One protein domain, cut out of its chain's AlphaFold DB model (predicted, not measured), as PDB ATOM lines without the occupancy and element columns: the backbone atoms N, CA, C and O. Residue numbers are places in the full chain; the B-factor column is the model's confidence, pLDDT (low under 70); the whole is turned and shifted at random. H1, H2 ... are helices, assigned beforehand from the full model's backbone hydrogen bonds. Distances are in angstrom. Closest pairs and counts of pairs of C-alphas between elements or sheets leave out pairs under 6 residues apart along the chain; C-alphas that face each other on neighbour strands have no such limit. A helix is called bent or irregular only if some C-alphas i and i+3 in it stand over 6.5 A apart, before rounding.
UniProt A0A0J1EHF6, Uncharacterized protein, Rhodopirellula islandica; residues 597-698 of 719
ATOM      1  N   PHE A 597     311.225 366.971 250.160       92.38
ATOM      2  CA  PHE A 597     312.645 366.970 249.797       92.38
ATOM      3  C   PHE A 597     313.577 367.222 250.988       92.38
ATOM      4  O   PHE A 597     314.796 367.187 250.829       92.38
ATOM      5  N   LEU A 598     313.029 367.470 252.182       91.31
ATOM      6  CA  LEU A 598     313.785 367.673 253.425       91.31
ATOM      7  C   LEU A 598     314.035 366.356 254.181       91.31
ATOM      8  O   LEU A 598     314.138 366.350 255.409       91.31
ATOM      9  N   ASN A 599     314.104 365.238 253.457       90.81
ATOM     10  CA  ASN A 599     314.461 363.934 254.001       90.81
ATOM     11  C   ASN A 599     316.002 363.774 253.994       90.81
ATOM     12  O   ASN A 599     316.596 363.860 252.916       90.81
ATOM     13  N   PRO A 600     316.660 363.553 255.151       91.88
ATOM     14  CA  PRO A 600     318.113 363.400 255.224       91.88
ATOM     15  C   PRO A 600     318.676 362.282 254.335       91.88
ATOM     16  O   PRO A 600     319.681 362.498 253.657       91.88
ATOM     17  N   ASP A 601     317.992 361.136 254.248       91.56
ATOM     18  CA  ASP A 601     318.436 359.997 253.434       91.56
ATOM     19  C   ASP A 601     318.403 360.332 251.938       91.56
ATOM     20  O   ASP A 601     319.349 360.056 251.200       91.56
ATOM     21  N   TYR A 602     317.343 361.022 251.508       91.62
ATOM     22  CA  TYR A 602     317.212 361.547 250.148       91.62
ATOM     23  C   TYR A 602     318.300 362.584 249.827       91.62
ATOM     24  O   TYR A 602     318.905 362.572 248.751       91.62
ATOM     25  N   LEU A 603     318.558 363.508 250.756       92.00
ATOM     26  CA  LEU A 603     319.556 364.558 250.568       92.00
ATOM     27  C   LEU A 603     320.963 363.964 250.448       92.00
ATOM     28  O   LEU A 603     321.682 364.344 249.523       92.00
ATOM     29  N   ALA A 604     321.313 363.005 251.309       91.81
ATOM     30  CA  ALA A 604     322.595 362.302 251.294       91.81
ATOM     31  C   ALA A 604     322.798 361.476 250.018       91.81
ATOM     32  O   ALA A 604     323.873 361.516 249.418       91.81
ATOM     33  N   ALA A 605     321.755 360.783 249.545       90.12
ATOM     34  CA  ALA A 605     321.812 360.003 248.308       90.12
ATOM     35  C   ALA A 605     322.141 360.870 247.077       90.12
ATOM     36  O   ALA A 605     322.881 360.444 246.188       90.12
ATOM     37  N   ASN A 606     321.632 362.104 247.041       89.19
ATOM     38  CA  ASN A 606     321.819 363.029 245.919       89.19
ATOM     39  C   ASN A 606     323.008 363.986 246.091       89.19
ATOM     40  O   ASN A 606     323.461 364.593 245.118       89.19
ATOM     41  N   ASN A 607     323.518 364.129 247.314       91.06
ATOM     42  CA  ASN A 607     324.593 365.049 247.673       91.06
ATOM     43  C   ASN A 607     325.597 364.318 248.582       91.06
ATOM     44  O   ASN A 607     325.597 364.541 249.791       91.06
ATOM     45  N   PRO A 608     326.487 363.482 248.016       85.50
ATOM     46  CA  PRO A 608     327.399 362.630 248.786       85.50
ATOM     47  C   PRO A 608     328.477 363.406 249.563       85.50
ATOM     48  O   PRO A 608     329.325 362.793 250.206       85.50
ATOM     49  N   ASP A 609     328.484 364.742 249.477       87.31
ATOM     50  CA  ASP A 609     329.347 365.614 250.274       87.31
ATOM     51  C   ASP A 609     328.988 365.578 251.781       87.31
ATOM     52  O   ASP A 609     329.835 365.950 252.590       87.31
ATOM     53  N   LEU A 610     327.772 365.141 252.148       90.19
ATOM     54  CA  LEU A 610     327.307 364.963 253.531       90.19
ATOM     55  C   LEU A 610     326.572 363.621 253.690       90.19
ATOM     56  O   LEU A 610     325.860 363.166 252.793       90.19
ATOM     57  N   SER A 611     326.727 363.000 254.855       93.38
ATOM     58  CA  SER A 611     325.973 361.822 255.288       93.38
ATOM     59  C   SER A 611     324.541 362.172 255.717       93.38
ATOM     60  O   SER A 611     324.203 363.337 255.932       93.38
ATOM     61  N   SER A 612     323.685 361.152 255.853       93.06
ATOM     62  CA  SER A 612     322.299 361.330 256.320       93.06
ATOM     63  C   SER A 612     322.251 361.979 257.711       93.06
ATOM     64  O   SER A 612     321.523 362.948 257.913       93.06
ATOM     65  N   ASP A 613     323.119 361.548 258.632       94.19
ATOM     66  CA  ASP A 613     323.204 362.116 259.984       94.19
ATOM     67  C   ASP A 613     323.629 363.596 259.969       94.19
ATOM     68  O   ASP A 613     323.060 364.420 260.684       94.19
ATOM     69  N   GLU A 614     324.581 363.967 259.103       92.38
ATOM     70  CA  GLU A 614     325.009 365.363 258.944       92.38
ATOM     71  C   GLU A 614     323.899 366.242 258.349       92.38
ATOM     72  O   GLU A 614     323.732 367.396 258.752       92.38
ATOM     73  N   PHE A 615     323.103 365.710 257.414       93.75
ATOM     74  CA  PHE A 615     321.928 366.417 256.903       93.75
ATOM     75  C   PHE A 615     320.833 366.567 257.963       93.75
ATOM     76  O   PHE A 615     320.209 367.629 258.025       93.75
ATOM     77  N   ASP A 616     320.603 365.560 258.807       93.19
ATOM     78  CA  ASP A 616     319.627 365.651 259.897       93.19
ATOM     79  C   ASP A 616     320.049 366.698 260.942       93.19
ATOM     80  O   ASP A 616     319.239 367.546 261.337       93.19
ATOM     81  N   GLU A 617     321.334 366.732 261.309       92.94
ATOM     82  CA  GLU A 617     321.885 367.757 262.200       92.94
ATOM     83  C   GLU A 617     321.759 369.161 261.587       92.94
ATOM     84  O   GLU A 617     321.294 370.101 262.245       92.94
ATOM     85  N   LEU A 618     322.094 369.310 260.301       91.75
ATOM     86  CA  LEU A 618     321.964 370.576 259.583       91.75
ATOM     87  C   LEU A 618     320.509 371.062 259.551       91.75
ATOM     88  O   LEU A 618     320.242 372.234 259.822       91.75
ATOM     89  N   LEU A 619     319.552 370.176 259.269       92.12
ATOM     90  CA  LEU A 619     318.124 370.503 259.283       92.12
ATOM     91  C   LEU A 619     317.632 370.874 260.687       92.12
ATOM     92  O   LEU A 619     316.833 371.806 260.829       92.12
ATOM     93  N   CYS A 620     318.118 370.197 261.731       90.56
ATOM     94  CA  CYS A 620     317.820 370.543 263.120       90.56
ATOM     95  C   CYS A 620     318.322 371.947 263.481       90.56
ATOM     96  O   CYS A 620     317.575 372.731 264.076       90.56
ATOM     97  N   ASN A 621     319.544 372.294 263.076       91.38
ATOM     98  CA  ASN A 621     320.113 373.624 263.294       91.38
ATOM     99  C   ASN A 621     319.333 374.695 262.523       91.38
ATOM    100  O   ASN A 621     318.904 375.686 263.111       91.38
ATOM    101  N   LEU A 622     319.007 374.448 261.250       91.62
ATOM    102  CA  LEU A 622     318.204 375.371 260.445       91.62
ATOM    103  C   LEU A 622     316.820 375.639 261.053       91.62
ATOM    104  O   LEU A 622     316.357 376.780 261.030       91.62
ATOM    105  N   ARG A 623     316.161 374.623 261.622       90.44
ATOM    106  CA  ARG A 623     314.879 374.797 262.326       90.44
ATOM    107  C   ARG A 623     315.019 375.667 263.573       90.44
ATOM    108  O   ARG A 623     314.160 376.514 263.807       90.44
ATOM    109  N   ARG A 624     316.091 375.483 264.353       89.00
ATOM    110  CA  ARG A 624     316.373 376.299 265.546       89.00
ATOM    111  C   ARG A 624     316.662 377.750 265.171       89.00
ATOM    112  O   ARG A 624     316.037 378.651 265.726       89.00
ATOM    113  N   ASP A 625     317.524 377.965 264.184       90.62
ATOM    114  CA  ASP A 625     317.962 379.300 263.760       90.62
ATOM    115  C   ASP A 625     316.830 380.118 263.126       90.62
ATOM    116  O   ASP A 625     316.786 381.341 263.253       90.62
ATOM    117  N   ASN A 626     315.876 379.450 262.467       90.25
ATOM    118  CA  ASN A 626     314.748 380.092 261.785       90.25
ATOM    119  C   ASN A 626     313.421 379.942 262.551       90.25
ATOM    120  O   ASN A 626     312.351 380.160 261.981       90.25
ATOM    121  N   ARG A 627     313.463 379.594 263.846       88.69
ATOM    122  CA  ARG A 627     312.265 379.282 264.645       88.69
ATOM    123  C   ARG A 627     311.229 380.408 264.638       88.69
ATOM    124  O   ARG A 627     310.041 380.141 264.486       88.69
ATOM    125  N   SER A 628     311.665 381.662 264.749       89.19
ATOM    126  CA  SER A 628     310.768 382.827 264.729       89.19
ATOM    127  C   SER A 628     310.041 382.996 263.389       89.19
ATOM    128  O   SER A 628     308.845 383.274 263.379       89.19
ATOM    129  N   GLU A 629     310.743 382.789 262.266       90.38
ATOM    130  CA  GLU A 629     310.165 382.860 260.913       90.38
ATOM    131  C   GLU A 629     309.132 381.736 260.724       90.38
ATOM    132  O   GLU A 629     308.019 381.994 260.277       90.38
ATOM    133  N   LEU A 630     309.448 380.512 261.168       89.56
ATOM    134  CA  LEU A 630     308.539 379.360 261.090       89.56
ATOM    135  C   LEU A 630     307.253 379.554 261.908       89.56
ATOM    136  O   LEU A 630     306.167 379.257 261.413       89.56
ATOM    137  N   ILE A 631     307.361 380.085 263.132       89.94
ATOM    138  CA  ILE A 631     306.193 380.411 263.970       89.94
ATOM    139  C   ILE A 631     305.319 381.458 263.278       89.94
ATOM    140  O   ILE A 631     304.100 381.301 263.222       89.94
ATOM    141  N   GLN A 632     305.928 382.509 262.722       90.19
ATOM    142  CA  GLN A 632     305.192 383.552 262.013       90.19
ATOM    143  C   GLN A 632     304.441 382.985 260.799       90.19
ATOM    144  O   GLN A 632     303.265 383.299 260.613       90.19
ATOM    145  N   THR A 633     305.086 382.132 259.998       89.12
ATOM    146  CA  THR A 633     304.446 381.487 258.842       89.12
ATOM    147  C   THR A 633     303.282 380.592 259.265       89.12
ATOM    148  O   THR A 633     302.210 380.694 258.677       89.12
ATOM    149  N   TYR A 634     303.452 379.784 260.317       90.00
ATOM    150  CA  TYR A 634     302.393 378.925 260.858       90.00
ATOM    151  C   TYR A 634     301.168 379.724 261.320       90.00
ATOM    152  O   TYR A 634     300.037 379.418 260.936       90.00
ATOM    153  N   VAL A 635     301.383 380.779 262.116       89.06
ATOM    154  CA  VAL A 635     300.290 381.625 262.621       89.06
ATOM    155  C   VAL A 635     299.565 382.309 261.466       89.06
ATOM    156  O   VAL A 635     298.338 382.253 261.405       89.06
ATOM    157  N   ASN A 636     300.300 382.909 260.526       88.12
ATOM    158  CA  ASN A 636     299.701 383.569 259.367       88.12
ATOM    159  C   ASN A 636     298.885 382.592 258.515       88.12
ATOM    160  O   ASN A 636     297.740 382.892 258.186       88.12
ATOM    161  N   GLY A 637     299.419 381.402 258.235       86.25
ATOM    162  CA  GLY A 637     298.706 380.400 257.451       86.25
ATOM    163  C   GLY A 637     297.424 379.908 258.133       86.25
ATOM    164  O   GLY A 637     296.378 379.823 257.491       86.25
ATOM    165  N   LYS A 638     297.437 379.687 259.458       87.56
ATOM    166  CA  LYS A 638     296.212 379.378 260.221       87.56
ATOM    167  C   LYS A 638     295.188 380.520 260.187       87.56
ATOM    168  O   LYS A 638     293.986 380.259 260.116       87.56
ATOM    169  N   LEU A 639     295.631 381.779 260.199       87.06
ATOM    170  CA  LEU A 639     294.736 382.933 260.056       87.06
ATOM    171  C   LEU A 639     294.125 383.029 258.654       87.06
ATOM    172  O   LEU A 639     292.948 383.368 258.534       87.06
ATOM    173  N   ASP A 640     294.884 382.715 257.606       82.81
ATOM    174  CA  ASP A 640     294.382 382.719 256.231       82.81
ATOM    175  C   ASP A 640     293.353 381.601 255.998       82.81
ATOM    176  O   ASP A 640     292.304 381.851 255.397       82.81
ATOM    177  N   ILE A 641     293.560 380.419 256.587       82.38
ATOM    178  CA  ILE A 641     292.547 379.350 256.627       82.38
ATOM    179  C   ILE A 641     291.276 379.846 257.335       82.38
ATOM    180  O   ILE A 641     290.171 379.711 256.802       82.38
ATOM    181  N   ALA A 642     291.409 380.500 258.494       82.81
ATOM    182  CA  ALA A 642     290.266 381.043 259.228       82.81
ATOM    183  C   ALA A 642     289.514 382.140 258.452       82.81
ATOM    184  O   ALA A 642     288.290 382.256 258.562       82.81
ATOM    185  N   ARG A 643     290.210 382.946 257.639       81.19
ATOM    186  CA  ARG A 643     289.577 383.910 256.720       81.19
ATOM    187  C   ARG A 643     288.797 383.202 255.624       81.19
ATOM    188  O   ARG A 643     287.642 383.555 255.395       81.19
ATOM    189  N   SER A 644     289.400 382.196 254.997       73.38
ATOM    190  CA  SER A 644     288.768 381.407 253.935       73.38
ATOM    191  C   SER A 644     287.498 380.698 254.426       73.38
ATOM    192  O   SER A 644     286.468 380.719 253.753       73.38
ATOM    193  N   ASN A 645     287.529 380.175 255.656       74.94
ATOM    194  CA  ASN A 645     286.402 379.490 256.292       74.94
ATOM    195  C   ASN A 645     285.382 380.440 256.952       74.94
ATOM    196  O   ASN A 645     284.383 379.985 257.507       74.94
ATOM    197  N   GLY A 646     285.620 381.759 256.939       77.69
ATOM    198  CA  GLY A 646     284.754 382.751 257.591       77.69
ATOM    199  C   GLY A 646     284.750 382.688 259.128       77.69
ATOM    200  O   GLY A 646     283.894 383.295 259.771       77.69
ATOM    201  N   THR A 647     285.698 381.975 259.741       79.81
ATOM    202  CA  THR A 647     285.837 381.791 261.196       79.81
ATOM    203  C   THR A 647     286.829 382.761 261.841       79.81
ATOM    204  O   THR A 647     287.016 382.733 263.060       79.81
ATOM    205  N   PHE A 648     287.421 383.674 261.061       80.00
ATOM    206  CA  PHE A 648     288.416 384.646 261.525       80.00
ATOM    207  C   PHE A 648     287.982 385.405 262.790       80.00
ATOM    208  O   PHE A 648     288.732 385.468 263.758       80.00
ATOM    209  N   GLY A 649     286.736 385.893 262.842       74.31
ATOM    210  CA  GLY A 649     286.212 386.633 264.001       74.31
ATOM    211  C   GLY A 649     286.043 385.809 265.287       74.31
ATOM    212  O   GLY A 649     285.853 386.386 266.353       74.31
ATOM    213  N   ARG A 650     286.108 384.474 265.207       77.62
ATOM    214  CA  ARG A 650     286.038 383.549 266.354       77.62
ATOM    215  C   ARG A 650     287.407 382.985 266.745       77.62
ATOM    216  O   ARG A 650     287.503 382.264 267.733       77.62
ATOM    217  N   THR A 651     288.449 383.281 265.972       82.19
ATOM    218  CA  THR A 651     289.785 382.714 266.174       82.19
ATOM    219  C   THR A 651     290.526 383.507 267.246       82.19
ATOM    220  O   THR A 651     290.741 384.710 267.102       82.19
ATOM    221  N   ASN A 652     290.944 382.845 268.326       86.56
ATOM    222  CA  ASN A 652     291.757 383.479 269.362       86.56
ATOM    223  C   ASN A 652     293.219 383.576 268.902       86.56
ATOM    224  O   ASN A 652     294.011 382.653 269.089       86.56
ATOM    225  N   ILE A 653     293.570 384.713 268.300       87.19
ATOM    226  CA  ILE A 653     294.905 384.971 267.737       87.19
ATOM    227  C   ILE A 653     295.995 384.888 268.818       87.19
ATOM    228  O   ILE A 653     297.075 384.361 268.566       87.19
ATOM    229  N   GLY A 654     295.707 385.377 270.031       83.94
ATOM    230  CA  GLY A 654     296.662 385.366 271.142       83.94
ATOM    231  C   GLY A 654     296.991 383.949 271.609       83.94
ATOM    232  O   GLY A 654     298.158 383.620 271.802       83.94
ATOM    233  N   GLN A 655     295.971 383.094 271.721       87.31
ATOM    234  CA  GLN A 655     296.156 381.685 272.061       87.31
ATOM    235  C   GLN A 655     296.877 380.918 270.943       87.31
ATOM    236  O   GLN A 655     297.834 380.201 271.219       87.31
ATOM    237  N   LEU A 656     296.489 381.138 269.682       87.38
ATOM    238  CA  LEU A 656     297.153 380.536 268.521       87.38
ATOM    239  C   LEU A 656     298.651 380.871 268.485       87.38
ATOM    240  O   LEU A 656     299.472 379.990 268.253       87.38
ATOM    241  N   ALA A 657     299.016 382.129 268.742       86.62
ATOM    242  CA  ALA A 657     300.413 382.553 268.785       86.62
ATOM    243  C   ALA A 657     301.179 381.945 269.975       86.62
ATOM    244  O   ALA A 657     302.348 381.591 269.824       86.62
ATOM    245  N   ALA A 658     300.530 381.802 271.137       85.94
ATOM    246  CA  ALA A 658     301.133 381.196 272.323       85.94
ATOM    247  C   ALA A 658     301.411 379.691 272.139       85.94
ATOM    248  O   ALA A 658     302.458 379.203 272.556       85.94
ATOM    249  N   GLU A 659     300.508 378.970 271.470       88.56
ATOM    250  CA  GLU A 659     300.592 377.516 271.267       88.56
ATOM    251  C   GLU A 659     301.348 377.115 269.986       88.56
ATOM    252  O   GLU A 659     301.737 375.953 269.825       88.56
ATOM    253  N   ALA A 660     301.588 378.057 269.066       86.25
ATOM    254  CA  ALA A 660     302.237 377.800 267.776       86.25
ATOM    255  C   ALA A 660     303.615 377.145 267.922       86.25
ATOM    256  O   ALA A 660     303.948 376.206 267.201       86.25
ATOM    257  N   ALA A 661     304.407 377.626 268.880       84.56
ATOM    258  CA  ALA A 661     305.765 377.154 269.094       84.56
ATOM    259  C   ALA A 661     305.783 375.679 269.538       84.56
ATOM    260  O   ALA A 661     306.489 374.864 268.949       84.56
ATOM    261  N   GLU A 662     304.937 375.321 270.509       87.06
ATOM    262  CA  GLU A 662     304.770 373.930 270.943       87.06
ATOM    263  C   GLU A 662     304.198 373.042 269.837       87.06
ATOM    264  O   GLU A 662     304.595 371.887 269.702       87.06
ATOM    265  N   SER A 663     303.271 373.571 269.035       84.94
ATOM    266  CA  SER A 663     302.648 372.828 267.937       84.94
ATOM    267  C   SER A 663     303.688 372.411 266.895       84.94
ATOM    268  O   SER A 663     303.747 371.238 266.520       84.94
ATOM    269  N   ILE A 664     304.552 373.345 266.483       84.19
ATOM    270  CA  ILE A 664     305.647 373.074 265.543       84.19
ATOM    271  C   ILE A 664     306.655 372.097 266.156       84.19
ATOM    272  O   ILE A 664     307.038 371.137 265.491       84.19
ATOM    273  N   ASP A 665     307.048 372.298 267.416       84.25
ATOM    274  CA  ASP A 665     308.044 371.453 268.086       84.25
ATOM    275  C   ASP A 665     307.553 370.003 268.269       84.25
ATOM    276  O   ASP A 665     308.352 369.069 268.189       84.25
ATOM    277  N   ARG A 666     306.240 369.785 268.452       85.81
ATOM    278  CA  ARG A 666     305.641 368.438 268.510       85.81
ATOM    279  C   ARG A 666     305.665 367.720 267.160       85.81
ATOM    280  O   ARG A 666     305.812 366.503 267.138       85.81
ATOM    281  N   ASN A 667     305.517 368.443 266.045       83.25
ATOM    282  CA  ASN A 667     305.429 367.867 264.695       83.25
ATOM    283  C   ASN A 667     306.278 368.635 263.660       83.25
ATOM    284  O   ASN A 667     305.750 369.118 262.650       83.25
ATOM    285  N   PRO A 668     307.610 368.702 263.830       78.62
ATOM    286  CA  PRO A 668     308.463 369.577 263.026       78.62
ATOM    287  C   PRO A 668     308.557 369.139 261.561       78.62
ATOM    288  O   PRO A 668     308.831 369.959 260.694       78.62
ATOM    289  N   LYS A 669     308.317 367.856 261.257       76.06
ATOM    290  CA  LYS A 669     308.290 367.349 259.876       76.06
ATOM    291  C   LYS A 669     307.008 367.726 259.121       76.06
ATOM    292  O   LYS A 669     307.067 367.892 257.911       76.06
ATOM    293  N   LYS A 670     305.871 367.861 259.818       79.31
ATOM    294  CA  LYS A 670     304.571 368.193 259.206       79.31
ATOM    295  C   LYS A 670     304.283 369.692 259.184       79.31
ATOM    296  O   LYS A 670     303.604 370.147 258.279       79.31
ATOM    297  N   LEU A 671     304.752 370.437 260.189       83.31
ATOM    298  CA  LEU A 671     304.340 371.827 260.425       83.31
ATOM    299  C   LEU A 671     305.439 372.862 260.175       83.31
ATOM    300  O   LEU A 671     305.162 374.058 260.212       83.31
ATOM    301  N   ALA A 672     306.682 372.443 259.929       84.56
ATOM    302  CA  ALA A 672     307.696 373.385 259.480       84.56
ATOM    303  C   ALA A 672     307.496 373.697 257.993       84.56
ATOM    304  O   ALA A 672     307.360 372.788 257.176       84.56
ATOM    305  N   HIS A 673     307.514 374.986 257.656       89.88
ATOM    306  CA  HIS A 673     307.370 375.463 256.284       89.88
ATOM    307  C   HIS A 673     308.560 375.016 255.420       89.88
ATOM    308  O   HIS A 673     309.691 375.496 255.599       89.88
ATOM    309  N   GLY A 674     308.316 374.076 254.505       89.75
ATOM    310  CA  GLY A 674     309.363 373.394 253.751       89.75
ATOM    311  C   GLY A 674     310.080 374.320 252.778       89.75
ATOM    312  O   GLY A 674     311.308 374.291 252.698       89.75
ATOM    313  N   LYS A 675     309.367 375.242 252.132       89.94
ATOM    314  CA  LYS A 675     309.922 376.246 251.216       89.94
ATOM    315  C   LYS A 675     310.913 377.177 251.909       89.94
ATOM    316  O   LYS A 675     311.978 377.474 251.353       89.94
ATOM    317  N   THR A 676     310.626 377.593 253.148       89.12
ATOM    318  CA  THR A 676     311.577 378.381 253.953       89.12
ATOM    319  C   THR A 676     312.827 377.562 254.248       89.12
ATOM    320  O   THR A 676     313.937 378.032 253.990       89.12
ATOM    321  N   LEU A 677     312.666 376.331 254.735       92.31
ATOM    322  CA  LEU A 677     313.790 375.473 255.107       92.31
ATOM    323  C   LEU A 677     314.646 375.062 253.904       92.31
ATOM    324  O   LEU A 677     315.867 375.163 253.977       92.31
ATOM    325  N   LEU A 678     314.044 374.678 252.778       92.50
ATOM    326  CA  LEU A 678     314.761 374.277 251.567       92.50
ATOM    327  C   LEU A 678     315.558 375.444 250.972       92.50
ATOM    328  O   LEU A 678     316.682 375.256 250.500       92.50
ATOM    329  N   ARG A 679     315.016 376.671 251.028       92.25
ATOM    330  CA  ARG A 679     315.749 377.887 250.648       92.25
ATOM    331  C   ARG A 679     316.991 378.077 251.523       92.25
ATOM    332  O   ARG A 679     318.083 378.247 250.982       92.25
ATOM    333  N   ARG A 680     316.842 377.999 252.850       92.19
ATOM    334  CA  ARG A 680     317.957 378.143 253.803       92.19
ATOM    335  C   ARG A 680     318.986 377.022 253.670       92.19
ATOM    336  O   ARG A 680     320.183 377.285 253.724       92.19
ATOM    337  N   LEU A 681     318.533 375.796 253.425       93.06
ATOM    338  CA  LEU A 681     319.395 374.644 253.182       93.06
ATOM    339  C   LEU A 681     320.250 374.850 251.929       93.06
ATOM    340  O   LEU A 681     321.462 374.667 251.982       93.06
ATOM    341  N   ARG A 682     319.652 375.304 250.820       92.50
ATOM    342  CA  ARG A 682     320.390 375.635 249.587       92.50
ATOM    343  C   ARG A 682     321.429 376.732 249.813       92.50
ATOM    344  O   ARG A 682     322.529 376.644 249.272       92.50
ATOM    345  N   GLU A 683     321.085 377.762 250.582       91.25
ATOM    346  CA  GLU A 683     322.007 378.846 250.940       91.25
ATOM    347  C   GLU A 683     323.184 378.327 251.773       91.25
ATOM    348  O   GLU A 683     324.334 378.566 251.402       91.25
ATOM    349  N   SER A 684     322.898 377.583 252.844       90.50
ATOM    350  CA  SER A 684     323.904 377.015 253.745       90.50
ATOM    351  C   SER A 684     324.827 376.037 253.019       90.50
ATOM    352  O   SER A 684     326.044 376.208 253.030       90.50
ATOM    353  N   PHE A 685     324.263 375.091 252.261       91.06
ATOM    354  CA  PHE A 685     325.033 374.112 251.494       91.06
ATOM    355  C   PHE A 685     325.969 374.783 250.476       91.06
ATOM    356  O   PHE A 685     327.133 374.402 250.340       91.06
ATOM    357  N   ARG A 686     325.505 375.849 249.809       91.06
ATOM    358  CA  ARG A 686     326.327 376.620 248.867       91.06
ATOM    359  C   ARG A 686     327.468 377.366 249.547       91.06
ATOM    360  O   ARG A 686     328.550 377.443 248.970       91.06
ATOM    361  N   ILE A 687     327.232 377.932 250.729       90.00
ATOM    362  CA  ILE A 687     328.264 378.634 251.501       90.00
ATOM    363  C   ILE A 687     329.335 377.645 251.974       90.00
ATOM    364  O   ILE A 687     330.521 377.921 251.812       90.00
ATOM    365  N   THR A 688     328.924 376.491 252.498       88.19
ATOM    366  CA  THR A 688     329.833 375.506 253.098       88.19
ATOM    367  C   THR A 688     330.608 374.697 252.053       88.19
ATOM    368  O   THR A 688     331.809 374.494 252.207       88.19
ATOM    369  N   HIS A 689     329.959 374.276 250.960       87.31
ATOM    370  CA  HIS A 689     330.544 373.344 249.980       87.31
ATOM    371  C   HIS A 689     330.847 373.975 248.610       87.31
ATOM    372  O   HIS A 689     331.384 373.310 247.722       87.31
ATOM    373  N   GLY A 690     330.506 375.251 248.393       85.94
ATOM    374  CA  GLY A 690     330.796 375.972 247.145       85.94
ATOM    375  C   GLY A 690     330.037 375.462 245.911       85.94
ATOM    376  O   GLY A 690     330.394 375.813 244.785       85.94
ATOM    377  N   LYS A 691     329.001 374.635 246.099       89.50
ATOM    378  CA  LYS A 691     328.171 374.034 245.041       89.50
ATOM    379  C   LYS A 691     326.685 374.176 245.366       89.50
ATOM    380  O   LYS A 691     326.305 374.400 246.508       89.50
ATOM    381  N   ASN A 692     325.833 374.045 244.354       88.81
ATOM    382  CA  ASN A 692     324.386 374.052 244.560       88.81
ATOM    383  C   ASN A 692     323.906 372.674 245.027       88.81
ATOM    384  O   ASN A 692     324.353 371.666 244.485       88.81
ATOM    385  N   LEU A 693     322.959 372.659 245.967       89.88
ATOM    386  CA  LEU A 693     322.259 371.448 246.399       89.88
ATOM    387  C   LEU A 693     321.515 370.816 245.212       89.88
ATOM    388  O   LEU A 693     320.757 371.502 244.514       89.88
ATOM    389  N   VAL A 694     321.720 369.521 244.999       88.69
ATOM    390  CA  VAL A 694     321.105 368.737 243.926       88.69
ATOM    391  C   VAL A 694     319.861 368.028 244.457       88.69
ATOM    392  O   VAL A 694     319.891 367.397 245.510       88.69
ATOM    393  N   LEU A 695     318.765 368.139 243.707       87.94
ATOM    394  CA  LEU A 695     317.536 367.367 243.889       87.94
ATOM    395  C   LEU A 695     317.302 366.624 242.568       87.94
ATOM    396  O   LEU A 695     317.207 367.289 241.529       87.94
ATOM    397  N   ALA A 696     317.283 365.293 242.593       79.62
ATOM    398  CA  ALA A 696     317.179 364.457 241.398       79.62
ATOM    399  C   ALA A 696     316.054 363.417 241.519       79.62
ATOM    400  O   ALA A 696     315.488 363.203 242.589       79.62
ATOM    401  N   ASP A 697     315.716 362.805 240.387       73.50
ATOM    402  CA  ASP A 697     314.571 361.905 240.252       73.50
ATOM    403  C   ASP A 697     314.850 360.490 240.774       73.50
ATOM    404  O   ASP A 697     315.976 360.001 240.695       73.50
ATOM    405  N   GLY A 698     313.781 359.776 241.151       61.66
ATOM    406  CA  GLY A 698     313.792 358.309 241.253       61.66
ATOM    407  C   GLY A 698     314.351 357.735 242.555       61.66
ATOM    408  O   GLY A 698     314.788 356.586 242.575       61.66
TER     409      GLY A 698
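This is residues 597 to 698 of the 719 residues of an uncharacterized protein of Rhodopirellula islandica (UniProt A0A0J1EHF6). Two loosely joined lobes: in one, H1 and H6 pack on H2; in the other, H3 and H4 cross steeply, with short H5 between the lobes. The printed part has 102 residues, with six named helices, H1 to H6, and no named strand: all helix. It is loose, radius of gyration of the C-alphas 16.3 A, and only just elongated, spanning 50 by 25 by 21 A.

H1 is residues 600 to 606, from C-alpha 600 at (318.113, 363.400, 255.224); H2 is 612 to 625, 19.9 A; H3 is 627 to 644, 25.9 A; H4 is 653 to 666, 19.7 A; H5 is 668 to 671; H6 is 674 to 689, 21.5 A, to C-alpha 689 at (330.544, 373.344, 249.980). H4 is only just irregular: C-alphas 658 and 661 are 6.9 A apart.

Helix packing is mostly crossed. H2 touches H1 at a steep tilt of 60 degrees, closest C-alphas Ser 612 and Pro 600, 4.8 A. H2 touches H6 at 65 degrees, Leu 622 and Leu 677 closest, 6.9 A. H3 touches H4 at 56 degrees, Ile 631 and Ala 660 closest, 6.1 A. H5 is close to H4 but not clearly touching, Leu 671 and Ile 664 closest, 5.4 A. H1 and H6 are apart. Every O i to N i+4 pair is within hydrogen-bond range in H1, H2, H3 and H6, and 8 of 10 in H4; H5 is too short for one.

The C-alphas of Pro 608 and Gly 649, the two farthest apart, are 50.0 A apart. The printed part has no cut and no long link. Residue 698 is under pLDDT 70.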